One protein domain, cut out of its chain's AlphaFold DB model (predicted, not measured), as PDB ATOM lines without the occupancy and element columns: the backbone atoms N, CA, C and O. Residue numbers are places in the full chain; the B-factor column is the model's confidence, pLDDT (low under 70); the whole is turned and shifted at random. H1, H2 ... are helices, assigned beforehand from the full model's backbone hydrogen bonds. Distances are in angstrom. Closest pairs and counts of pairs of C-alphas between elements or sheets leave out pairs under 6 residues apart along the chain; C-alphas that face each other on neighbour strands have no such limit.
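What this domain is: This is residues 6 to 68 of the 520 residues of the protein "Protein FAR1-RELATED SEQUENCE" of Artemisia annua (UniProt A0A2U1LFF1). The longest helix, H3, folds back along a hairpin of side-by-side helices, H1 and H2, meeting H2 at one end, with open space between; short H4 sits at the other end. The printed part has 63 residues with four named helices, H1 to H4 in chain order, and is all helix. It is compact, with a radius of gyration of the C-alphas of 11.3 A, and spans 36 by 20 by 17 A.

How they stand to each other: H3, residues 42 to 59, and H2, residues 24 to 40, touch only at the corner, Leu 38 to Leu 45 being the closest C-alphas at 5.6 A. H1, residues 6 to 19, and H2 form a hairpin at a shallow tilt of 18 degrees, opposite ways; their closest C-alphas, Leu 18 and Asn 30, are 5.0 A apart. H1 and H3 are only just apart, at 8.2 A. H4, residues 62 to 65, touches H3 only at the corner, the closest C-alphas being Glu 58 and Trp 64, 5.1 A. Every O i to N i+4 pair is within hydrogen-bond range in H1, 12 of 13 in H2 and 10 of 14 in H3; H4 is too short for one.

Where its parts are: H3 measures 24.2 A, with a kink of 50 degrees near residue 53, H2 25.5 A and H1 19.9 A. H1 begins at C-alpha 6 (-40.965, 20.580, 43.374); H4 ends at C-alpha 65 (-35.207, 14.563, 14.590).

The domain as a whole: The printed part has no cut, its links are tight, and no printed residue is under 70.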
ATOM      1  N   HIS A   6     -39.726  20.362  44.124       83.81
ATOM      2  CA  HIS A   6     -40.965  20.580  43.374       83.81
ATOM      3  C   HIS A   6     -40.761  21.418  42.095       83.81
ATOM      4  O   HIS A   6     -41.288  21.091  41.034       83.81
ATOM      5  N   ASP A   7     -39.960  22.485  42.166       84.06
ATOM      6  CA  ASP A   7     -39.669  23.327  40.998       84.06
ATOM      7  C   ASP A   7     -38.790  22.596  39.975       84.06
ATOM      8  O   ASP A   7     -38.883  22.860  38.775       84.06
ATOM      9  N   TRP A   8     -37.931  21.684  40.439       86.69
ATOM     10  CA  TRP A   8     -37.137  20.825  39.570       86.69
ATOM     11  C   TRP A   8     -38.026  19.829  38.828       86.69
ATOM     12  O   TRP A   8     -37.930  19.745  37.607       86.69
ATOM     13  N   ASP A   9     -38.930  19.149  39.531       88.19
ATOM     14  CA  ASP A   9     -39.859  18.171  38.949       88.19
ATOM     15  C   ASP A   9     -40.823  18.829  37.944       88.19
ATOM     16  O   ASP A   9     -41.133  18.262  36.889       88.19
ATOM     17  N   SER A  10     -41.240  20.068  38.230       88.44
ATOM     18  CA  SER A  10     -42.028  20.896  37.313       88.44
ATOM     19  C   SER A  10     -41.228  21.279  36.065       88.44
ATOM     20  O   SER A  10     -41.670  20.984  34.954       88.44
ATOM     21  N   PHE A  11     -40.026  21.856  36.224       90.75
ATOM     22  CA  PHE A  11     -39.134  22.173  35.096       90.75
ATOM     23  C   PHE A  11     -38.921  20.952  34.213       90.75
ATOM     24  O   PHE A  11     -38.981  21.026  32.991       90.75
ATOM     25  N   TYR A  12     -38.677  19.831  34.860       88.50
ATOM     26  CA  TYR A  12     -38.343  18.590  34.227       88.50
ATOM     27  C   TYR A  12     -39.471  17.998  33.385       88.50
ATOM     28  O   TYR A  12     -39.253  17.622  32.232       88.50
ATOM     29  N   SER A  13     -40.681  17.957  33.939       90.12
ATOM     30  CA  SER A  13     -41.870  17.523  33.211       90.12
ATOM     31  C   SER A  13     -42.111  18.413  31.989       90.12
ATOM     32  O   SER A  13     -42.318  17.911  30.887       90.12
ATOM     33  N   THR A  14     -41.988  19.734  32.147       90.00
ATOM     34  CA  THR A  14     -42.140  20.687  31.036       90.00
ATOM     35  C   THR A  14     -41.018  20.575  30.004       90.00
ATOM     36  O   THR A  14     -41.264  20.686  28.805       90.00
ATOM     37  N   TRP A  15     -39.786  20.311  30.440       92.25
ATOM     38  CA  TRP A  15     -38.653  20.048  29.557       92.25
ATOM     39  C   TRP A  15     -38.886  18.790  28.721       92.25
ATOM     40  O   TRP A  15     -38.693  18.829  27.509       92.25
ATOM     41  N   LYS A  16     -39.355  17.701  29.340       89.19
ATOM     42  CA  LYS A  16     -39.694  16.463  28.634       89.19
ATOM     43  C   LYS A  16     -40.768  16.707  27.572       89.19
ATOM     44  O   LYS A  16     -40.558  16.357  26.418       89.19
ATOM     45  N   LEU A  17     -41.850  17.402  27.929       89.12
ATOM     46  CA  LEU A  17     -42.905  17.775  26.980       89.12
ATOM     47  C   LEU A  17     -42.376  18.606  25.803       89.12
ATOM     48  O   LEU A  17     -42.808  18.410  24.671       89.12
ATOM     49  N   LEU A  18     -41.438  19.524  26.046       92.31
ATOM     50  CA  LEU A  18     -40.797  20.307  24.987       92.31
ATOM     51  C   LEU A  18     -39.918  19.453  24.066       92.31
ATOM     52  O   LEU A  18     -39.899  19.672  22.857       92.31
ATOM     53  N   VAL A  19     -39.159  18.510  24.627       89.19
ATOM     54  CA  VAL A  19     -38.306  17.598  23.849       89.19
ATOM     55  C   VAL A  19     -39.156  16.666  22.987       89.19
ATOM     56  O   VAL A  19     -38.843  16.466  21.813       89.19
ATOM     57  N   ASP A  20     -40.265  16.177  23.541       85.75
ATOM     58  CA  ASP A  20     -41.203  15.262  22.887       85.75
ATOM     59  C   ASP A  20     -42.187  15.976  21.934       85.75
ATOM     60  O   ASP A  20     -43.041  15.332  21.321       85.75
ATOM     61  N   SER A  21     -42.075  17.302  21.765       86.69
ATOM     62  CA  SER A  21     -42.919  18.075  20.850       86.69
ATOM     63  C   SER A  21     -42.820  17.547  19.420       86.69
ATOM     64  O   SER A  21     -41.743  17.522  18.825       86.69
ATOM     65  N   LEU A  22     -43.966  17.171  18.847       80.06
ATOM     66  CA  LEU A  22     -44.073  16.534  17.528       80.06
ATOM     67  C   LEU A  22     -44.030  17.530  16.366       80.06
ATOM     68  O   LEU A  22     -43.678  17.185  15.240       80.06
ATOM     69  N   THR A  23     -44.399  18.780  16.631       82.94
ATOM     70  CA  THR A  23     -44.554  19.832  15.623       82.94
ATOM     71  C   THR A  23     -43.893  21.125  16.082       82.94
ATOM     72  O   THR A  23     -43.667  21.352  17.269       82.94
ATOM     73  N   TRP A  24     -43.623  22.028  15.136       85.50
ATOM     74  CA  TRP A  24     -43.149  23.375  15.465       85.50
ATOM     75  C   TRP A  24     -44.125  24.131  16.383       85.50
ATOM     76  O   TRP A  24     -43.693  24.864  17.271       85.50
ATOM     77  N   THR A  25     -45.434  23.938  16.194       86.38
ATOM     78  CA  THR A  25     -46.479  24.593  16.992       86.38
ATOM     79  C   THR A  25     -46.492  24.089  18.434       86.38
ATOM     80  O   THR A  25     -46.401  24.905  19.347       86.38
ATOM     81  N   SER A  26     -46.493  22.768  18.640       86.69
ATOM     82  CA  SER A  26     -46.409  22.169  19.983       86.69
ATOM     83  C   SER A  26     -45.091  22.507  20.686       86.69
ATOM     84  O   SER A  26     -45.083  22.766  21.886       86.69
ATOM     85  N   TYR A  27     -43.980  22.585  19.946       92.12
ATOM     86  CA  TYR A  27     -42.704  23.053  20.489       92.12
ATOM     87  C   TYR A  27     -42.801  24.488  21.004       92.12
ATOM     88  O   TYR A  27     -42.334  24.780  22.102       92.12
ATOM     89  N   LEU A  28     -43.406  25.393  20.227       92.06
ATOM     90  CA  LEU A  28     -43.534  26.793  20.619       92.06
ATOM     91  C   LEU A  28     -44.413  26.952  21.869       92.06
ATOM     92  O   LEU A  28     -44.074  27.730  22.760       92.06
ATOM     93  N   GLU A  29     -45.505  26.196  21.953       92.38
ATOM     94  CA  GLU A  29     -46.388  26.171  23.120       92.38
ATOM     95  C   GLU A  29     -45.670  25.644  24.370       92.38
ATOM     96  O   GLU A  29     -45.609  26.339  25.390       92.38
ATOM     97  N   ASN A  30     -45.023  24.481  24.271       92.50
ATOM     98  CA  ASN A  30     -44.274  23.883  25.378       92.50
ATOM     99  C   ASN A  30     -43.075  24.747  25.794       92.50
ATOM    100  O   ASN A  30     -42.733  24.823  26.973       92.50
ATOM    101  N   TYR A  31     -42.461  25.461  24.849       93.94
ATOM    102  CA  TYR A  31     -41.400  26.426  25.127       93.94
ATOM    103  C   TYR A  31     -41.908  27.626  25.923       93.94
ATOM    104  O   TYR A  31     -41.250  28.046  26.876       93.94
ATOM    105  N   ASN A  32     -43.098  28.141  25.614       93.56
ATOM    106  CA  ASN A  32     -43.710  29.190  26.425       93.56
ATOM    107  C   ASN A  32     -44.001  28.702  27.852       93.56
ATOM    108  O   ASN A  32     -43.689  29.418  28.804       93.56
ATOM    109  N   GLN A  33     -44.492  27.470  28.018       90.88
ATOM    110  CA  GLN A  33     -44.673  26.867  29.345       90.88
ATOM    111  C   GLN A  33     -43.343  26.730  30.098       90.88
ATOM    112  O   GLN A  33     -43.245  27.101  31.268       90.88
ATOM    113  N   LEU A  34     -42.280  26.292  29.418       92.31
ATOM    114  CA  LEU A  34     -40.947  26.183  30.013       92.31
ATOM    115  C   LEU A  34     -40.435  27.542  30.509       92.31
ATOM    116  O   LEU A  34     -39.856  27.631  31.595       92.31
ATOM    117  N   ARG A  35     -40.677  28.614  29.744       92.62
ATOM    118  CA  ARG A  35     -40.318  29.986  30.134       92.62
ATOM    119  C   ARG A  35     -41.082  30.456  31.366       92.62
ATOM    120  O   ARG A  35     -40.488  31.136  32.199       92.62
ATOM    121  N   LEU A  36     -42.356  30.087  31.508       91.19
ATOM    122  CA  LEU A  36     -43.148  30.403  32.702       91.19
ATOM    123  C   LEU A  36     -42.581  29.700  33.941       91.19
ATOM    124  O   LEU A  36     -42.327  30.358  34.952       91.19
ATOM    125  N   VAL A  37     -42.293  28.397  33.842       89.06
ATOM    126  CA  VAL A  37     -41.717  27.604  34.944       89.06
ATOM    127  C   VAL A  37     -40.338  28.133  35.354       89.06
ATOM    128  O   VAL A  37     -40.044  28.308  36.538       89.06
ATOM    129  N   LEU A  38     -39.491  28.470  34.379       88.75
ATOM    130  CA  LEU A  38     -38.152  29.004  34.630       88.75
ATOM    131  C   LEU A  38     -38.108  30.520  34.859       88.75
ATOM    132  O   LEU A  38     -37.025  31.055  35.102       88.75
ATOM    133  N   GLY A  39     -39.246  31.219  34.851       87.12
ATOM    134  CA  GLY A  39     -39.300  32.676  35.010       87.12
ATOM    135  C   GLY A  39     -38.694  33.160  36.332       87.12
ATOM    136  O   GLY A  39     -38.048  34.206  36.384       87.12
ATOM    137  N   ARG A  40     -38.803  32.352  37.397       86.81
ATOM    138  CA  ARG A  40     -38.179  32.612  38.711       86.81
ATOM    139  C   ARG A  40     -36.670  32.333  38.741       86.81
ATOM    140  O   ARG A  40     -35.986  32.700  39.696       86.81
ATOM    141  N   TYR A  41     -36.132  31.702  37.699       90.06
ATOM    142  CA  TYR A  41     -34.747  31.253  37.591       90.06
ATOM    143  C   TYR A  41     -34.083  31.777  36.304       90.06
ATOM    144  O   TYR A  41     -33.638  30.980  35.475       90.06
ATOM    145  N   PRO A  42     -33.906  33.104  36.141       88.94
ATOM    146  CA  PRO A  42     -33.455  33.709  34.882       88.94
ATOM    147  C   PRO A  42     -32.109  33.164  34.388       88.94
ATOM    148  O   PRO A  42     -31.941  32.900  33.207       88.94
ATOM    149  N   ARG A  43     -31.159  32.883  35.295       90.00
ATOM    150  CA  ARG A  43     -29.875  32.259  34.920       90.00
ATOM    151  C   ARG A  43     -30.028  30.842  34.361       90.00
ATOM    152  O   ARG A  43     -29.217  30.432  33.540       90.00
ATOM    153  N   ALA A  44     -30.997  30.075  34.863       88.50
ATOM    154  CA  ALA A  44     -31.267  28.730  34.359       88.50
ATOM    155  C   ALA A  44     -31.950  28.807  32.992       88.50
ATOM    156  O   ALA A  44     -31.540  28.089  32.086       88.50
ATOM    157  N   LEU A  45     -32.904  29.729  32.828       91.19
ATOM    158  CA  LEU A  45     -33.551  29.976  31.544       91.19
ATOM    159  C   LEU A  45     -32.535  30.370  30.463       91.19
ATOM    160  O   LEU A  45     -32.451  29.688  29.446       91.19
ATOM    161  N   SER A  46     -31.686  31.373  30.724       91.44
ATOM    162  CA  SER A  46     -30.639  31.786  29.775       91.44
ATOM    163  C   SER A  46     -29.692  30.638  29.430       91.44
ATOM    164  O   SER A  46     -29.327  30.462  28.274       91.44
ATOM    165  N   TYR A  47     -29.316  29.809  30.409       92.38
ATOM    166  CA  TYR A  47     -28.472  28.646  30.145       92.38
ATOM    167  C   TYR A  47     -29.149  27.638  29.205       92.38
ATOM    168  O   TYR A  47     -28.528  27.189  28.245       92.38
ATOM    169  N   VAL A  48     -30.412  27.290  29.466       91.00
ATOM    170  CA  VAL A  48     -31.170  26.337  28.643       91.00
ATOM    171  C   VAL A  48     -31.344  26.867  27.219       91.00
ATOM    172  O   VAL A  48     -31.098  26.146  26.252       91.00
ATOM    173  N   GLU A  49     -31.693  28.141  27.071       91.50
ATOM    174  CA  GLU A  49     -31.882  28.778  25.769       91.50
ATOM    175  C   GLU A  49     -30.573  28.875  24.985       91.50
ATOM    176  O   GLU A  49     -30.475  28.376  23.866       91.50
ATOM    177  N   GLU A  50     -29.542  29.476  25.574       91.12
ATOM    178  CA  GLU A  50     -28.301  29.785  24.868       91.12
ATOM    179  C   GLU A  50     -27.432  28.556  24.611       91.12
ATOM    180  O   GLU A  50     -26.719  28.508  23.606       91.12
ATOM    181  N   GLN A  51     -27.433  27.583  25.526       89.31
ATOM    182  CA  GLN A  51     -26.558  26.417  25.410       89.31
ATOM    183  C   GLN A  51     -27.233  25.241  24.719       89.31
ATOM    184  O   GLN A  51     -26.555  24.548  23.967       89.31
ATOM    185  N   TRP A  52     -28.533  25.029  24.929       90.38
ATOM    186  CA  TRP A  52     -29.226  23.847  24.418       90.38
ATOM    187  C   TRP A  52     -30.175  24.180  23.276       90.38
ATOM    188  O   TRP A  52     -29.974  23.702  22.160       90.38
ATOM    189  N   LEU A  53     -31.179  25.024  23.505       91.12
ATOM    190  CA  LEU A  53     -32.243  25.221  22.518       91.12
ATOM    191  C   LEU A  53     -31.752  25.959  21.267       91.12
ATOM    192  O   LEU A  53     -31.972  25.491  20.153       91.12
ATOM    193  N   ASN A  54     -31.025  27.065  21.421       89.12
ATOM    194  CA  ASN A  54     -30.572  27.874  20.285       89.12
ATOM    195  C   ASN A  54     -29.520  27.165  19.428       89.12
ATOM    196  O   ASN A  54     -29.446  27.407  18.228       89.12
ATOM    197  N   LYS A  55     -28.700  26.303  20.039       88.75
ATOM    198  CA  LYS A  55     -27.581  25.637  19.358       88.75
ATOM    199  C   LYS A  55     -27.907  24.231  18.873       88.75
ATOM    200  O   LYS A  55     -27.318  23.787  17.893       88.75
ATOM    201  N   HIS A  56     -28.771  23.510  19.588       88.38
ATOM    202  CA  HIS A  56     -28.849  22.056  19.472       88.38
ATOM    203  C   HIS A  56     -30.270  21.491  19.408       88.38
ATOM    204  O   HIS A  56     -30.385  20.281  19.260       88.38
ATOM    205  N   LYS A  57     -31.347  22.295  19.470       87.69
ATOM    206  CA  LYS A  57     -32.727  21.756  19.456       87.69
ATOM    207  C   LYS A  57     -33.007  20.815  18.281       87.69
ATOM    208  O   LYS A  57     -33.693  19.816  18.446       87.69
ATOM    209  N   GLU A  58     -32.412  21.086  17.122       88.44
ATOM    210  CA  GLU A  58     -32.600  20.276  15.912       88.44
ATOM    211  C   GLU A  58     -31.989  18.871  16.018       88.44
ATOM    212  O   GLU A  58     -32.283  18.010  15.198       88.44
ATOM    213  N   MET A  59     -31.158  18.633  17.038       83.25
ATOM    214  CA  MET A  59     -30.447  17.377  17.272       83.25
ATOM    215  C   MET A  59     -31.143  16.465  18.287       83.25
ATOM    216  O   MET A  59     -30.732  15.315  18.418       83.25
ATOM    217  N   PHE A  60     -32.134  16.957  19.042       84.81
ATOM    218  CA  PHE A  60     -32.775  16.166  20.105       84.81
ATOM    219  C   PHE A  60     -34.282  16.382  20.273       84.81
ATOM    220  O   PHE A  60     -34.918  15.573  20.937       84.81
ATOM    221  N   VAL A  61     -34.870  17.436  19.701       87.62
ATOM    222  CA  VAL A  61     -36.320  17.663  19.780       87.62
ATOM    223  C   VAL A  61     -37.028  16.899  18.663       87.62
ATOM    224  O   VAL A  61     -36.672  17.052  17.489       87.62
ATOM    225  N   SER A  62     -38.062  16.132  19.017       87.38
ATOM    226  CA  SER A  62     -38.827  15.256  18.113       87.38
ATOM    227  C   SER A  62     -39.272  15.941  16.820       87.38
ATOM    228  O   SER A  62     -39.053  15.401  15.736       87.38
ATOM    229  N   ALA A  63     -39.774  17.177  16.900       86.94
ATOM    230  CA  ALA A  63     -40.218  17.972  15.750       86.94
ATOM    231  C   ALA A  63     -39.147  18.173  14.658       86.94
ATOM    232  O   ALA A  63     -39.477  18.520  13.518       86.94
ATOM    233  N   TRP A  64     -37.866  17.987  14.985       87.38
ATOM    234  CA  TRP A  64     -36.763  18.037  14.028       87.38
ATOM    235  C   TRP A  64     -36.164  16.664  13.737       87.38
ATOM    236  O   TRP A  64     -35.953  16.360  12.563       87.38
ATOM    237  N   ILE A  65     -35.922  15.840  14.760       85.44
ATOM    238  CA  ILE A  65     -35.207  14.563  14.590       85.44
ATOM    239  C   ILE A  65     -36.065  13.469  13.945       85.44
ATOM    240  O   ILE A  65     -35.538  12.616  13.233       85.44
ATOM    241  N   ASP A  66     -37.386  13.508  14.134       85.25
ATOM    242  CA  ASP A  66     -38.298  12.467  13.648       85.25
ATOM    243  C   ASP A  66     -38.695  12.660  12.175       85.25
ATOM    244  O   ASP A  66     -39.605  12.007  11.667       85.25
ATOM    245  N   LYS A  67     -37.983  13.538  11.458       83.19
ATOM    246  CA  LYS A  67     -38.102  13.742  10.004       83.19
ATOM    247  C   LYS A  67     -37.252  12.768   9.179       83.19
ATOM    248  O   LYS A  67     -37.335  12.780   7.952       83.19
ATOM    249  N   SER A  68     -36.425  11.961   9.834       84.12
ATOM    250  CA  SER A  68     -35.547  10.964   9.219       84.12
ATOM    251  C   SER A  68     -35.527   9.687  10.045       84.12
ATOM    252  O   SER A  68     -35.730   9.748  11.259       84.12
TER     253      SER A  68